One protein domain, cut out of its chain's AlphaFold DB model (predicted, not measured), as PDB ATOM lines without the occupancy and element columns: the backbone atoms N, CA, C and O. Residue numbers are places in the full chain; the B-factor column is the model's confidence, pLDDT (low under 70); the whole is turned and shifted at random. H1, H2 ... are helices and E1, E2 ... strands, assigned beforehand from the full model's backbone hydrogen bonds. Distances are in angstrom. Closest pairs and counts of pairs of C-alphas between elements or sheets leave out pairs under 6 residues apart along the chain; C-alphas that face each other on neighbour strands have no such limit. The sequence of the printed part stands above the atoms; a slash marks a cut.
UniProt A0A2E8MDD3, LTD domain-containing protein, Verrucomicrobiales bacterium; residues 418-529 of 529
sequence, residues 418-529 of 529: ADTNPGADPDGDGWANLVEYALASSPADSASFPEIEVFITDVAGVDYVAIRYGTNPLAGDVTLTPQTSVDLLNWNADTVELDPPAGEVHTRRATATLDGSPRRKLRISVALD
ATOM      1  N   ALA A 418     147.786 148.037  81.027       85.12
ATOM      2  CA  ALA A 418     147.185 148.809  82.112       85.12
ATOM      3  C   ALA A 418     147.501 150.309  81.969       85.12
ATOM      4  O   ALA A 418     148.562 150.692  81.466       85.12
ATOM      5  N   ASP A 419     146.559 151.156  82.386       92.19
ATOM      6  CA  ASP A 419     146.743 152.606  82.404       92.19
ATOM      7  C   ASP A 419     147.554 153.000  83.646       92.19
ATOM      8  O   ASP A 419     147.087 152.872  84.775       92.19
ATOM      9  N   THR A 420     148.785 153.460  83.424       91.00
ATOM     10  CA  THR A 420     149.755 153.792  84.478       91.00
ATOM     11  C   THR A 420     149.614 155.228  84.980       91.00
ATOM     12  O   THR A 420     150.416 155.670  85.805       91.00
ATOM     13  N   ASN A 421     148.649 156.005  84.474       94.06
ATOM     14  CA  ASN A 421     148.475 157.391  84.901       94.06
ATOM     15  C   ASN A 421     148.191 157.462  86.419       94.06
ATOM     16  O   ASN A 421     147.408 156.653  86.911       94.06
ATOM     17  N   PRO A 422     148.724 158.459  87.158       93.62
ATOM     18  CA  PRO A 422     148.500 158.614  88.606       93.62
ATOM     19  C   PRO A 422     147.028 158.579  89.048       93.62
ATOM     20  O   PRO A 422     146.713 158.177  90.163       93.62
ATOM     21  N   GLY A 423     146.116 159.021  88.177       95.25
ATOM     22  CA  GLY A 423     144.673 159.044  88.432       95.25
ATOM     23  C   GLY A 423     143.887 157.854  87.873       95.25
ATOM     24  O   GLY A 423     142.659 157.908  87.904       95.25
ATOM     25  N   ALA A 424     144.549 156.855  87.288       95.81
ATOM     26  CA  ALA A 424     143.898 155.653  86.777       95.81
ATOM     27  C   ALA A 424     143.673 154.621  87.892       95.81
ATOM     28  O   ALA A 424     144.333 154.678  88.922       95.81
ATOM     29  N   ASP A 425     142.727 153.717  87.648       94.25
ATOM     30  CA  ASP A 425     142.293 152.619  88.525       94.25
ATOM     31  C   ASP A 425     142.162 151.362  87.633       94.25
ATOM     32  O   ASP A 425     141.115 151.144  87.005       94.25
ATOM     33  N   PRO A 426     143.274 150.648  87.382       90.12
ATOM     34  CA  PRO A 426     143.322 149.575  86.395       90.12
ATOM     35  C   PRO A 426     142.738 148.243  86.883       90.12
ATOM     36  O   PRO A 426     142.315 147.446  86.035       90.12
ATOM     37  N   ASP A 427     142.681 147.990  88.188       84.94
ATOM     38  CA  ASP A 427     142.062 146.791  88.767       84.94
ATOM     39  C   ASP A 427     140.592 146.999  89.186       84.94
ATOM     40  O   ASP A 427     139.860 146.021  89.382       84.94
ATOM     41  N   GLY A 428     140.109 148.244  89.160       92.25
ATOM     42  CA  GLY A 428     138.699 148.609  89.277       92.25
ATOM     43  C   GLY A 428     138.189 148.590  90.713       92.25
ATOM     44  O   GLY A 428     136.988 148.372  90.932       92.25
ATOM     45  N   ASP A 429     139.086 148.763  91.673       88.81
ATOM     46  CA  ASP A 429     138.811 148.661  93.099       88.81
ATOM     47  C   ASP A 429     138.368 150.010  93.717       88.81
ATOM     48  O   ASP A 429     137.802 150.062  94.818       88.81
ATOM     49  N   GLY A 430     138.494 151.093  92.941       93.25
ATOM     50  CA  GLY A 430     138.104 152.453  93.290       93.25
ATOM     51  C   GLY A 430     139.243 153.323  93.822       93.25
ATOM     52  O   GLY A 430     138.986 154.498  94.127       93.25
ATOM     53  N   TRP A 431     140.461 152.796  93.936       92.06
ATOM     54  CA  TRP A 431     141.660 153.532  94.317       92.06
ATOM     55  C   TRP A 431     142.481 153.903  93.086       92.06
ATOM     56  O   TRP A 431     142.586 153.178  92.108       92.06
ATOM     57  N   ALA A 432     143.017 155.121  93.107       95.19
ATOM     58  CA  ALA A 432     143.868 155.586  92.025       95.19
ATOM     59  C   ALA A 432     145.311 155.156  92.283       95.19
ATOM     60  O   ALA A 432     145.766 155.272  93.422       95.19
ATOM     61  N   ASN A 433     146.053 154.824  91.226       91.81
ATOM     62  CA  ASN A 433     147.457 154.404  91.281       91.81
ATOM     63  C   ASN A 433     148.328 155.270  92.211       91.81
ATOM     64  O   ASN A 433     149.179 154.759  92.929       91.81
ATOM     65  N   LEU A 434     148.129 156.595  92.219       93.75
ATOM     66  CA  LEU A 434     148.877 157.510  93.088       93.75
ATOM     67  C   LEU A 434     148.575 157.315  94.578       93.75
ATOM     68  O   LEU A 434     149.454 157.484  95.417       93.75
ATOM     69  N   VAL A 435     147.325 157.011  94.915       92.81
ATOM     70  CA  VAL A 435     146.913 156.744  96.297       92.81
ATOM     71  C   VAL A 435     147.493 155.417  96.759       92.81
ATOM     72  O   VAL A 435     147.975 155.325  97.882       92.81
ATOM     73  N   GLU A 436     147.502 154.424  95.881       86.94
ATOM     74  CA  GLU A 436     148.086 153.118  96.158       86.94
ATOM     75  C   GLU A 436     149.596 153.187  96.333       86.94
ATOM     76  O   GLU A 436     150.134 152.690  97.322       86.94
ATOM     77  N   TYR A 437     150.265 153.919  95.443       86.44
ATOM     78  CA  TYR A 437     151.669 154.258  95.587       86.44
ATOM     79  C   TYR A 437     151.940 154.973  96.907       86.44
ATOM     80  O   TYR A 437     152.870 154.589  97.597       86.44
ATOM     81  N   ALA A 438     151.138 155.963  97.302       88.44
ATOM     82  CA  ALA A 438     151.391 156.739  98.516       88.44
ATOM     83  C   ALA A 438     151.037 156.010  99.825       88.44
ATOM     84  O   ALA A 438     151.509 156.419 100.884       88.44
ATOM     85  N   LEU A 439     150.196 154.974  99.781       87.00
ATOM     86  CA  LEU A 439     149.672 154.269 100.963       87.00
ATOM     87  C   LEU A 439     149.963 152.754 100.950       87.00
ATOM     88  O   LEU A 439     149.389 152.017 101.747       87.00
ATOM     89  N   ALA A 440     150.866 152.314 100.069       79.81
ATOM     90  CA  ALA A 440     151.418 150.961  99.973       79.81
ATOM     91  C   ALA A 440     150.399 149.851  99.638       79.81
ATOM     92  O   ALA A 440     150.473 148.753 100.192       79.81
ATOM     93  N   SER A 441     149.477 150.110  98.704       78.75
ATOM     94  CA  SER A 441     148.623 149.075  98.089       78.75
ATOM     95  C   SER A 441     149.023 148.780  96.636       78.75
ATOM     96  O   SER A 441     149.984 149.354  96.115       78.75
ATOM     97  N   SER A 442     148.353 147.813  96.006       78.31
ATOM     98  CA  SER A 442     148.745 147.250  94.712       78.31
ATOM     99  C   SER A 442     147.727 147.554  93.600       78.31
ATOM    100  O   SER A 442     146.684 146.906  93.603       78.31
ATOM    101  N   PRO A 443     148.108 148.288  92.530       80.00
ATOM    102  CA  PRO A 443     147.233 148.598  91.381       80.00
ATOM    103  C   PRO A 443     146.934 147.408  90.462       80.00
ATOM    104  O   PRO A 443     146.436 147.545  89.343       80.00
ATOM    105  N   ALA A 444     147.352 146.219  90.876       77.50
ATOM    106  CA  ALA A 444     147.195 144.972  90.152       77.50
ATOM    107  C   ALA A 444     146.239 143.999  90.837       77.50
ATOM    108  O   ALA A 444     145.935 142.947  90.265       77.50
ATOM    109  N   ASP A 445     145.825 144.301  92.064       77.81
ATOM    110  CA  ASP A 445     145.098 143.378  92.914       77.81
ATOM    111  C   ASP A 445     143.956 144.104  93.608       77.81
ATOM    112  O   ASP A 445     144.130 144.662  94.681       77.81
ATOM    113  N   SER A 446     142.754 143.938  93.054       85.25
ATOM    114  CA  SER A 446     141.505 144.488  93.597       85.25
ATOM    115  C   SER A 446     141.134 144.020  95.016       85.25
ATOM    116  O   SER A 446     140.035 144.316  95.486       85.25
ATOM    117  N   ALA A 447     141.955 143.188  95.666       74.94
ATOM    118  CA  ALA A 447     141.836 142.823  97.076       74.94
ATOM    119  C   ALA A 447     142.857 143.539  97.988       74.94
ATOM    120  O   ALA A 447     142.763 143.402  99.214       74.94
ATOM    121  N   SER A 448     143.816 144.270  97.419       78.06
ATOM    122  CA  SER A 448     144.813 145.085  98.110       78.06
ATOM    123  C   SER A 448     144.292 146.509  98.236       78.06
ATOM    124  O   SER A 448     144.056 147.165  97.238       78.06
ATOM    125  N   PHE A 449     144.114 147.006  99.460       81.56
ATOM    126  CA  PHE A 449     143.545 148.335  99.679       81.56
ATOM    127  C   PHE A 449     144.393 149.137 100.662       81.56
ATOM    128  O   PHE A 449     144.907 148.556 101.623       81.56
ATOM    129  N   PRO A 450     144.460 150.470 100.510       83.94
ATOM    130  CA  PRO A 450     145.045 151.340 101.518       83.94
ATOM    131  C   PRO A 450     144.375 151.170 102.885       83.94
ATOM    132  O   PRO A 450     143.148 151.248 103.014       83.94
ATOM    133  N   GLU A 451     145.176 151.007 103.936       83.25
ATOM    134  CA  GLU A 451     144.667 150.975 105.306       83.25
ATOM    135  C   GLU A 451     144.302 152.391 105.765       83.25
ATOM    136  O   GLU A 451     145.153 153.159 106.211       83.25
ATOM    137  N   ILE A 452     143.020 152.752 105.647       88.69
ATOM    138  CA  ILE A 452     142.486 154.040 106.105       88.69
ATOM    139  C   ILE A 452     141.299 153.805 107.039       88.69
ATOM    140  O   ILE A 452     140.271 153.246 106.656       88.69
ATOM    141  N   GLU A 453     141.397 154.321 108.259       89.25
ATOM    142  CA  GLU A 453     140.346 154.254 109.270       89.25
ATOM    143  C   GLU A 453     139.883 155.666 109.646       89.25
ATOM    144  O   GLU A 453     140.682 156.522 110.013       89.25
ATOM    145  N   VAL A 454     138.573 155.924 109.600       88.94
ATOM    146  CA  VAL A 454     137.980 157.167 110.120       88.94
ATOM    147  C   VAL A 454     137.159 156.838 111.356       88.94
ATOM    148  O   VAL A 454     136.212 156.054 111.287       88.94
ATOM    149  N   PHE A 455     137.481 157.472 112.478       89.81
ATOM    150  CA  PHE A 455     136.866 157.181 113.772       89.81
ATOM    151  C   PHE A 455     136.624 158.452 114.592       89.81
ATOM    152  O   PHE A 455     137.012 159.555 114.207       89.81
ATOM    153  N   ILE A 456     135.915 158.310 115.712       90.12
ATOM    154  CA  ILE A 456     135.712 159.391 116.680       90.12
ATOM    155  C   ILE A 456     136.700 159.188 117.823       90.12
ATOM    156  O   ILE A 456     136.801 158.087 118.359       90.12
ATOM    157  N   THR A 457     137.406 160.249 118.191       89.06
ATOM    158  CA  THR A 457     138.335 160.266 119.321       89.06
ATOM    159  C   THR A 457     137.880 161.291 120.355       89.06
ATOM    160  O   THR A 457     137.493 162.406 119.992       89.06
ATOM    161  N   ASP A 458     137.930 160.917 121.632       90.00
ATOM    162  CA  ASP A 458     137.701 161.831 122.751       90.00
ATOM    163  C   ASP A 458     139.043 162.409 123.201       90.00
ATOM    164  O   ASP A 458     139.974 161.677 123.543       90.00
ATOM    165  N   VAL A 459     139.140 163.738 123.217       86.75
ATOM    166  CA  VAL A 459     140.283 164.443 123.797       86.75
ATOM    167  C   VAL A 459     139.772 165.363 124.895       86.75
ATOM    168  O   VAL A 459     139.231 166.435 124.624       86.75
ATOM    169  N   ALA A 460     139.984 164.942 126.144       88.44
ATOM    170  CA  ALA A 460     139.584 165.663 127.353       88.44
ATOM    171  C   ALA A 460     138.065 165.922 127.457       88.44
ATOM    172  O   ALA A 460     137.645 167.000 127.885       88.44
ATOM    173  N   GLY A 461     137.241 164.928 127.106       88.44
ATOM    174  CA  GLY A 461     135.779 165.008 127.190       88.44
ATOM    175  C   GLY A 461     135.121 165.693 125.989       88.44
ATOM    176  O   GLY A 461     133.994 166.180 126.107       88.44
ATOM    177  N   VAL A 462     135.847 165.812 124.873       88.94
ATOM    178  CA  VAL A 462     135.386 166.460 123.644       88.94
ATOM    179  C   VAL A 462     135.669 165.555 122.452       88.94
ATOM    180  O   VAL A 462     136.821 165.208 122.193       88.94
ATOM    181  N   ASP A 463     134.617 165.243 121.698       90.31
ATOM    182  CA  ASP A 463     134.691 164.378 120.524       90.31
ATOM    183  C   ASP A 463     135.190 165.124 119.276       90.31
ATOM    184  O   ASP A 463     134.674 166.185 118.889       90.31
ATOM    185  N   TYR A 464     136.145 164.506 118.586       89.75
ATOM    186  CA  TYR A 464     136.668 164.915 117.284       89.75
ATOM    187  C   TYR A 464     136.560 163.758 116.296       89.75
ATOM    188  O   TYR A 464     136.658 162.595 116.677       89.75
ATOM    189  N   VAL A 465     136.413 164.067 115.006       89.81
ATOM    190  CA  VAL A 465     136.655 163.052 113.972       89.81
ATOM    191  C   VAL A 465     138.159 162.961 113.741       89.81
ATOM    192  O   VAL A 465     138.830 163.991 113.618       89.81
ATOM    193  N   ALA A 466     138.668 161.741 113.668       90.81
ATOM    194  CA  ALA A 466     140.047 161.418 113.363       90.81
ATOM    195  C   ALA A 466     140.144 160.485 112.160       90.81
ATOM    196  O   ALA A 466     139.188 159.796 111.805       90.81
ATOM    197  N   ILE A 467     141.307 160.514 111.527       91.44
ATOM    198  CA  ILE A 467     141.715 159.618 110.463       91.44
ATOM    199  C   ILE A 467     143.039 158.977 110.857       91.44
ATOM    200  O   ILE A 467     143.944 159.665 111.336       91.44
ATOM    201  N   ARG A 468     143.128 157.669 110.665       89.56
ATOM    202  CA  ARG A 468     144.350 156.886 110.757       89.56
ATOM    203  C   ARG A 468     144.658 156.304 109.388       89.56
ATOM    204  O   ARG A 468     143.735 155.847 108.720       89.56
ATOM    205  N   TYR A 469     145.915 156.365 108.969       89.31
ATOM    206  CA  TYR A 469     146.343 155.837 107.678       89.31
ATOM    207  C   TYR A 469     147.808 155.408 107.690       89.31
ATOM    208  O   TYR A 469     148.615 156.062 108.350       89.31
ATOM    209  N   GLY A 470     148.121 154.331 106.967       81.69
ATOM    210  CA  GLY A 470     149.494 153.919 106.654       81.69
ATOM    211  C   GLY A 470     150.072 154.720 105.484       81.69
ATOM    212  O   GLY A 470     149.311 155.207 104.650       81.69
ATOM    213  N   THR A 471     151.390 154.875 105.402       81.56
ATOM    214  CA  THR A 471     152.075 155.575 104.299       81.56
ATOM    215  C   THR A 471     153.112 154.684 103.650       81.56
ATOM    216  O   THR A 471     153.854 154.028 104.364       81.56
ATOM    217  N   ASN A 472     153.226 154.711 102.321       75.06
ATOM    218  CA  ASN A 472     154.336 154.053 101.644       75.06
ATOM    219  C   ASN A 472     155.616 154.860 101.858       75.06
ATOM    220  O   ASN A 472     155.722 155.987 101.366       75.06
ATOM    221  N   PRO A 473     156.619 154.287 102.516       63.25
ATOM    222  CA  PRO A 473     157.856 154.997 102.798       63.25
ATOM    223  C   PRO A 473     158.756 155.184 101.585       63.25
ATOM    224  O   PRO A 473     159.626 156.051 101.576       63.25
ATOM    225  N   LEU A 474     158.550 154.370 100.549       65.12
ATOM    226  CA  LEU A 474     159.278 154.460  99.290       65.12
ATOM    227  C   LEU A 474     158.684 155.529  98.368       65.12
ATOM    228  O   LEU A 474     159.251 155.787  97.304       65.12
ATOM    229  N   ALA A 475     157.560 156.137  98.765       76.19
ATOM    230  CA  ALA A 475     156.915 157.208  98.032       76.19
ATOM    231  C   ALA A 475     157.533 158.565  98.393       76.19
ATOM    232  O   ALA A 475     157.003 159.319  99.209       76.19
ATOM    233  N   GLY A 476     158.708 158.843  97.822       77.12
ATOM    234  CA  GLY A 476     159.517 160.011  98.177       77.12
ATOM    235  C   GLY A 476     159.081 161.319  97.519       77.12
ATOM    236  O   GLY A 476     159.525 162.383  97.946       77.12
ATOM    237  N   ASP A 477     158.236 161.252  96.492       86.69
ATOM    238  CA  ASP A 477     157.757 162.395  95.709       86.69
ATOM    239  C   ASP A 477     156.260 162.667  95.921       86.69
ATOM    240  O   ASP A 477     155.608 163.234  95.043       86.69
ATOM    241  N   VAL A 478     155.698 162.270  97.073       88.38
ATOM    242  CA  VAL A 478     154.293 162.536  97.411       88.38
ATOM    243  C   VAL A 478     154.106 163.310  98.707       88.38
ATOM    244  O   VAL A 478     154.583 162.949  99.780       88.38
ATOM    245  N   THR A 479     153.244 164.320  98.637       90.38
ATOM    246  CA  THR A 479     152.718 165.018  99.805       90.38
ATOM    247  C   THR A 479     151.338 164.477 100.186       90.38
ATOM    248  O   THR A 479     150.356 164.597  99.443       90.38
ATOM    249  N   LEU A 480     151.231 163.968 101.417       90.94
ATOM    250  CA  LEU A 480     149.982 163.535 102.046       90.94
ATOM    251  C   LEU A 480     149.431 164.624 102.971       90.94
ATOM    252  O   LEU A 480     150.023 164.971 103.991       90.94
ATOM    253  N   THR A 481     148.260 165.168 102.638       92.94
ATOM    254  CA  THR A 481     147.606 166.223 103.428       92.94
ATOM    255  C   THR A 481     146.221 165.786 103.904       92.94
ATOM    256  O   THR A 481     145.259 165.838 103.128       92.94
ATOM    257  N   PRO A 482     146.057 165.416 105.187       92.50
ATOM    258  CA  PRO A 482     144.743 165.213 105.781       92.50
ATOM    259  C   PRO A 482     143.935 166.512 105.787       92.50
ATOM    260  O   PRO A 482     144.385 167.552 106.275       92.50
ATOM    261  N   GLN A 483     142.728 166.459 105.232       93.31
ATOM    262  CA  GLN A 483     141.865 167.620 105.048       93.31
ATOM    263  C   GLN A 483     140.475 167.379 105.617       93.31
ATOM    264  O   GLN A 483     139.934 166.272 105.569       93.31
ATOM    265  N   THR A 484     139.863 168.458 106.093       91.19
ATOM    266  CA  THR A 484     138.487 168.465 106.580       91.19
ATOM    267  C   THR A 484     137.595 169.330 105.699       91.19
ATOM    268  O   THR A 484     138.049 170.297 105.082       91.19
ATOM    269  N   SER A 485     136.312 168.982 105.639       89.69
ATOM    270  CA  SER A 485     135.289 169.770 104.953       89.69
ATOM    271  C   SER A 485     133.943 169.684 105.669       89.69
ATOM    272  O   SER A 485     133.648 168.717 106.379       89.69
ATOM    273  N   VAL A 486     133.114 170.707 105.469       87.31
ATOM    274  CA  VAL A 486     131.718 170.765 105.933       87.31
ATOM    275  C   VAL A 486     130.706 170.697 104.785       87.31
ATOM    276  O   VAL A 486     129.515 170.516 105.034       87.31
ATOM    277  N   ASP A 487     131.159 170.837 103.537       87.81
ATOM    278  CA  ASP A 487     130.309 170.973 102.348       87.81
ATOM    279  C   ASP A 487     130.756 170.112 101.150       87.81
ATOM    280  O   ASP A 487     130.069 170.113 100.131       87.81
ATOM    281  N   LEU A 488     131.857 169.356 101.278       89.19
ATOM    282  CA  LEU A 488     132.530 168.576 100.222       89.19
ATOM    283  C   LEU A 488     133.111 169.411  99.067       89.19
ATOM    284  O   LEU A 488     133.709 168.840  98.154       89.19
ATOM    285  N   LEU A 489     132.982 170.736  99.114       90.00
ATOM    286  CA  LEU A 489     133.465 171.658  98.086       90.00
ATOM    287  C   LEU A 489     134.753 172.342  98.538       90.00
ATOM    288  O   LEU A 489     135.731 172.374  97.796       90.00
ATOM    289  N   ASN A 490     134.762 172.854  99.767       89.75
ATOM    290  CA  ASN A 490     135.890 173.548 100.366       89.75
ATOM    291  C   ASN A 490     136.595 172.617 101.354       89.75
ATOM    292  O   ASN A 490     135.968 172.096 102.281       89.75
ATOM    293  N   TRP A 491     137.895 172.416 101.155       93.00
ATOM    294  CA  TRP A 491     138.724 171.512 101.948       93.00
ATOM    295  C   TRP A 491     139.891 172.278 102.566       93.00
ATOM    296  O   TRP A 491     140.575 173.017 101.863       93.00
ATOM    297  N   ASN A 492     140.122 172.084 103.866       90.25
ATOM    298  CA  ASN A 492     141.185 172.759 104.615       90.25
ATOM    299  C   ASN A 492     142.047 171.736 105.360       90.25
ATOM    300  O   ASN A 492     141.521 170.747 105.873       90.25
ATOM    301  N   ALA A 493     143.350 171.993 105.477       90.50
ATOM    302  CA  ALA A 493     144.318 171.132 106.170       90.50
ATOM    303  C   ALA A 493     144.286 171.284 107.709       90.50
ATOM    304  O   ALA A 493     145.306 171.164 108.382       90.50
ATOM    305  N   ASP A 494     143.111 171.567 108.278       86.62
ATOM    306  CA  ASP A 494     142.929 171.892 109.696       86.62
ATOM    307  C   ASP A 494     142.894 170.625 110.567       86.62
ATOM    308  O   ASP A 494     141.867 170.275 111.166       86.62
ATOM    309  N   THR A 495     144.020 169.916 110.621       88.75
ATOM    310  CA  THR A 495     144.192 168.688 111.401       88.75
ATOM    311  C   THR A 495     145.368 168.775 112.374       88.75
ATOM    312  O   THR A 495     146.272 169.592 112.215       88.75
ATOM    313  N   VAL A 496     145.333 167.952 113.421       87.12
ATOM    314  CA  VAL A 496     146.347 167.859 114.478       87.12
ATOM    315  C   VAL A 496     146.699 166.390 114.680       87.12
ATOM    316  O   VAL A 496     145.796 165.564 114.813       87.12
ATOM    317  N   GLU A 497     147.992 166.075 114.705       86.44
ATOM    318  CA  GLU A 497     148.499 164.739 115.040       86.44
ATOM    319  C   GLU A 497     148.180 164.412 116.511       86.44
ATOM    320  O   GLU A 497     148.358 165.266 117.386       86.44
ATOM    321  N   LEU A 498     147.649 163.219 116.777       73.88
ATOM    322  CA  LEU A 498     147.248 162.794 118.124       73.88
ATOM    323  C   LEU A 498     148.360 162.102 118.913       73.88
ATOM    324  O   LEU A 498     148.373 162.245 120.133       73.88
ATOM    325  N   ASP A 499     149.287 161.434 118.229       64.69
ATOM    326  CA  ASP A 499     150.387 160.659 118.811       64.69
ATOM    327  C   ASP A 499     151.695 160.969 118.048       64.69
ATOM    328  O   ASP A 499     151.631 161.369 116.884       64.69
ATOM    329  N   PRO A 500     152.899 160.821 118.640       56.47
ATOM    330  CA  PRO A 500     154.098 160.664 117.818       56.47
ATOM    331  C   PRO A 500     153.892 159.428 116.922       56.47
ATOM    332  O   PRO A 500     153.424 158.410 117.437       56.47
ATOM    333  N   PRO A 501     154.164 159.507 115.608       51.41
ATOM    334  CA  PRO A 501     153.867 158.407 114.696       51.41
ATOM    335  C   PRO A 501     154.553 157.118 115.171       51.41
ATOM    336  O   PRO A 501     155.745 157.123 115.488       51.41
ATOM    337  N   ALA A 502     153.776 156.038 115.268       47.84
ATOM    338  CA  ALA A 502     154.300 154.683 115.389       47.84
ATOM    339  C   ALA A 502     154.550 154.196 113.958       47.84
ATOM    340  O   ALA A 502     153.612 153.822 113.251       47.84
ATOM    341  N   GLY A 503     155.789 154.365 113.505       60.31
ATOM    342  CA  GLY A 503     156.198 154.032 112.148       60.31
ATOM    343  C   GLY A 503     155.449 154.834 111.082       60.31
ATOM    344  O   GLY A 503     155.360 156.058 111.153       60.31
ATOM    345  N   GLU A 504     154.905 154.126 110.096       64.06
ATOM    346  CA  GLU A 504     154.208 154.665 108.915       64.06
ATOM    347  C   GLU A 504     152.712 154.927 109.151       64.06
ATOM    348  O   GLU A 504     151.993 155.342 108.242       64.06
ATOM    349  N   VAL A 505     152.209 154.673 110.364       76.88
ATOM    350  CA  VAL A 505     150.796 154.864 110.696       76.88
ATOM    351  C   VAL A 505     150.598 156.219 111.365       76.88
ATOM    352  O   VAL A 505     150.903 156.431 112.540       76.88
ATOM    353  N   HIS A 506     150.005 157.144 110.621       83.44
ATOM    354  CA  HIS A 506     149.676 158.481 111.098       83.44
ATOM    355  C   HIS A 506     148.263 158.517 111.664       83.44
ATOM    356  O   HIS A 506     147.345 157.933 111.088       83.44
ATOM    357  N   THR A 507     148.056 159.240 112.768       88.75
ATOM    358  CA  THR A 507     146.726 159.454 113.353       88.75
ATOM    359  C   THR A 507     146.480 160.945 113.552       88.75
ATOM    360  O   THR A 507     146.985 161.579 114.483       88.75
ATOM    361  N   ARG A 508     145.617 161.519 112.709       90.38
ATOM    362  CA  ARG A 508     145.266 162.944 112.735       90.38
ATOM    363  C   ARG A 508     143.807 163.169 113.068       90.38
ATOM    364  O   ARG A 508     142.922 162.587 112.449       90.38
ATOM    365  N   ARG A 509     143.521 164.097 113.978       90.56
ATOM    366  CA  ARG A 509     142.159 164.600 114.214       90.56
ATOM    367  C   ARG A 509     141.906 165.941 113.559       90.56
ATOM    368  O   ARG A 509     142.820 166.738 113.389       90.56
ATOM    369  N   ALA A 510     140.642 166.234 113.282       89.75
ATOM    370  CA  ALA A 510     140.205 167.593 112.991       89.75
ATOM    371  C   ALA A 510     140.481 168.524 114.189       89.75
ATOM    372  O   ALA A 510     140.355 168.122 115.349       89.75
ATOM    373  N   THR A 511     140.792 169.793 113.925       88.12
ATOM    374  CA  THR A 511     140.891 170.825 114.979       88.12
ATOM    375  C   THR A 511     139.534 171.177 115.585       88.12
ATOM    376  O   THR A 511     139.453 171.587 116.741       88.12
ATOM    377  N   ALA A 512     138.464 171.022 114.807       85.81
ATOM    378  CA  ALA A 512     137.117 171.401 115.188       85.81
ATOM    379  C   ALA A 512     136.298 170.205 115.704       85.81
ATOM    380  O   ALA A 512     136.358 169.098 115.169       85.81
ATOM    381  N   THR A 513     135.496 170.469 116.728       85.00
ATOM    382  CA  THR A 513     134.706 169.510 117.510       85.00
ATOM    383  C   THR A 513     133.467 169.000 116.763       85.00
ATOM    384  O   THR A 513     132.985 169.610 115.796       85.00
ATOM    385  N   LEU A 514     132.916 167.875 117.225       80.19
ATOM    386  CA  LEU A 514     131.672 167.268 116.729       80.19
ATOM    387  C   LEU A 514     130.376 167.870 117.323       80.19
ATOM    388  O   LEU A 514     129.291 167.330 117.124       80.19
ATOM    389  N   ASP A 515     130.449 169.023 117.989       67.88
ATOM    390  CA  ASP A 515     129.405 169.615 118.850       67.88
ATOM    391  C   ASP A 515     128.181 170.266 118.151       67.88
ATOM    392  O   ASP A 515     127.499 171.107 118.739       67.88
ATOM    393  N   GLY A 516     127.816 169.824 116.939       59.28
ATOM    394  CA  GLY A 516     126.505 170.134 116.327       59.28
ATOM    395  C   GLY A 516     126.515 170.835 114.961       59.28
ATOM    396  O   GLY A 516     125.466 171.272 114.487       59.28
ATOM    397  N   SER A 517     127.672 170.932 114.305       58.56
ATOM    398  CA  SER A 517     127.811 171.432 112.923       58.56
ATOM    399  C   SER A 517     127.361 170.403 111.860       58.56
ATOM    400  O   SER A 517     127.318 169.205 112.152       58.56
ATOM    401  N   PRO A 518     127.026 170.827 110.616       62.56
ATOM    402  CA  PRO A 518     126.689 169.915 109.517       62.56
ATOM    403  C   PRO A 518     127.778 168.856 109.302       62.56
ATOM    404  O   PRO A 518     128.945 169.087 109.608       62.56
ATOM    405  N   ARG A 519     127.364 167.687 108.787       72.19
ATOM    406  CA  ARG A 519     128.180 166.481 108.541       72.19
ATOM    407  C   ARG A 519     129.635 166.818 108.178       72.19
ATOM    408  O   ARG A 519     129.915 167.105 107.017       72.19
ATOM    409  N   ARG A 520     130.548 166.721 109.149       79.12
ATOM    410  CA  ARG A 520     131.989 166.864 108.906       79.12
ATOM    411  C   ARG A 520     132.499 165.702 108.059       79.12
ATOM    412  O   ARG A 520     131.986 164.583 108.143       79.12
ATOM    413  N   LYS A 521     133.483 165.994 107.219       86.38
ATOM    414  CA  LYS A 521     134.118 165.068 106.282       86.38
ATOM    415  C   LYS A 521     135.621 165.131 106.475       86.38
ATOM    416  O   LYS A 521     136.150 166.213 106.717       86.38
ATOM    417  N   LEU A 522     136.267 163.982 106.352       89.06
ATOM    418  CA  LEU A 522     137.716 163.832 106.332       89.06
ATOM    419  C   LEU A 522     138.109 163.123 105.046       89.06
ATOM    420  O   LEU A 522     137.363 162.277 104.551       89.06
ATOM    421  N   ARG A 523     139.263 163.507 104.518       89.94
ATOM    422  CA  ARG A 523     139.953 162.817 103.432       89.94
ATOM    423  C   ARG A 523     141.453 162.985 103.602       89.94
ATOM    424  O   ARG A 523     141.895 163.868 104.339       89.94
ATOM    425  N   ILE A 524     142.201 162.222 102.826       92.12
ATOM    426  CA  ILE A 524     143.622 162.446 102.591       92.12
ATOM    427  C   ILE A 524     143.745 162.976 101.167       92.12
ATOM    428  O   ILE A 524     143.184 162.402 100.236       92.12
ATOM    429  N   SER A 525     144.392 164.124 101.006       92.81
ATOM    430  CA  SER A 525     144.813 164.610  99.697       92.81
ATOM    431  C   SER A 525     146.195 164.047  99.417       92.81
ATOM    432  O   SER A 525     147.090 164.261 100.229       92.81
ATOM    433  N   VAL A 526     146.353 163.368  98.285       93.88
ATOM    434  CA  VAL A 526     147.641 162.871  97.790       93.88
ATOM    435  C   VAL A 526     148.033 163.726  96.590       93.88
ATOM    436  O   VAL A 526     147.195 163.963  95.715       93.88
ATOM    437  N   ALA A 527     149.257 164.238  96.567       92.19
ATOM    438  CA  ALA A 527     149.787 165.027  95.461       92.19
ATOM    439  C   ALA A 527     151.231 164.615  95.181       92.19
ATOM    440  O   ALA A 527     151.953 164.351  96.133       92.19
ATOM    441  N   LEU A 528     151.616 164.581  93.903       89.88
ATOM    442  CA  LEU A 528     153.020 164.489  93.500       89.88
ATOM    443  C   LEU A 528     153.698 165.854  93.677       89.88
ATOM    444  O   LEU A 528     153.048 166.881  93.431       89.88
ATOM    445  N   ASP A 529     154.960 165.843  94.094       81.19
ATOM    446  CA  ASP A 529     155.765 167.030  94.423       81.19
ATOM    447  C   ASP A 529     156.408 167.740  93.215       81.19
ATOM    448  O   ASP A 529     156.725 167.087  92.191       81.19
TER     449      ASP A 529
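AT A GLANCE: This is residues 418 to 529 of the 529 residues of the protein "LTD domain-containing protein" of Verrucomicrobiales bacterium (UniProt A0A2E8MDD3). A small, uneven sandwich: a strongly twisted sheet of four strands, E1, E2, E5 and E4, faces a two-stranded sheet, E3 and E6, and the short helix H1 packs on E6 and E3 at one end of it. The unnamed stretches 418 to 432 and 440 to 451 lie at that helix end, and the turn between E1 and E2 makes the other end of the long axis. The 112 printed residues run H1, E1, E2, E3, E4, E5, E6; both sheets are antiparallel, the larger in the order E1, E2, E5, E4. The class is mostly strand, though under half of the residues, 47, are in named elements. The whole is compact, with a radius of gyration of the C-alphas of 15.0 A, yet elongated, spanning 48 by 31 by 28 A.

HOW THE PARTS SIT: Begin with the larger sheet, where E1, residues 452 to 458, and E2, residues 463 to 470, form a hairpin; find N 455 and O 466 3.0 A apart. E5, residues 505 to 510, is the antiparallel neighbour of E2 at 153 degrees, with N 467 and O 508 2.8 A apart. E4, residues 495 to 497, is an edge strand and forms a hairpin with E5; N 496 and O 509 are 2.8 A apart. Now look across to E3, residues 478 to 485, and E6, residues 521 to 528, antiparallel at 157 degrees, with N 481 and O 525 2.8 A apart. The two sheets form a sandwich, two sheets face to face: the parts of them that face each other are 9.3 A apart centre to centre, and the strands of the one stand at 31 degrees to those of the other. The closest C-alphas of E2 and E6 are those of Ile 467 and Leu 522, 7.1 A apart. E1 and E3 are apart. H1, residues 433 to 439, has its closest C-alpha pair with E6 at Val 435 and Val 526, 6.3 A. H1 only just is on the larger sheet, with 5 pairs of C-alphas within 10 A, and only grazes it with residues 438 to 439. In H1 every O i to N i+4 pair is within hydrogen-bond range.

IN THESE COORDINATES: Find C-alpha 433 at (147.457, 154.404, 91.281), where H1 begins; it runs 9.9 A. E1 covers 19.0 A, E2 22.8 A, E3 21.7 A, E4 6.9 A and E5 16.7 A. E6 runs 22.8 A and ends at C-alpha 528, (153.020, 164.489, 93.500).

THE WHOLE: The C-alphas farthest apart are those of Ala 418 and Gly 461, 49.2 A. The printed part has no cut and ends at the chain's last residue, 529. The link from H1 to E1 is long, with 12 residues. Look for pLDDT under 70 at residues 473 to 474, 499 to 504 and 515 to 518.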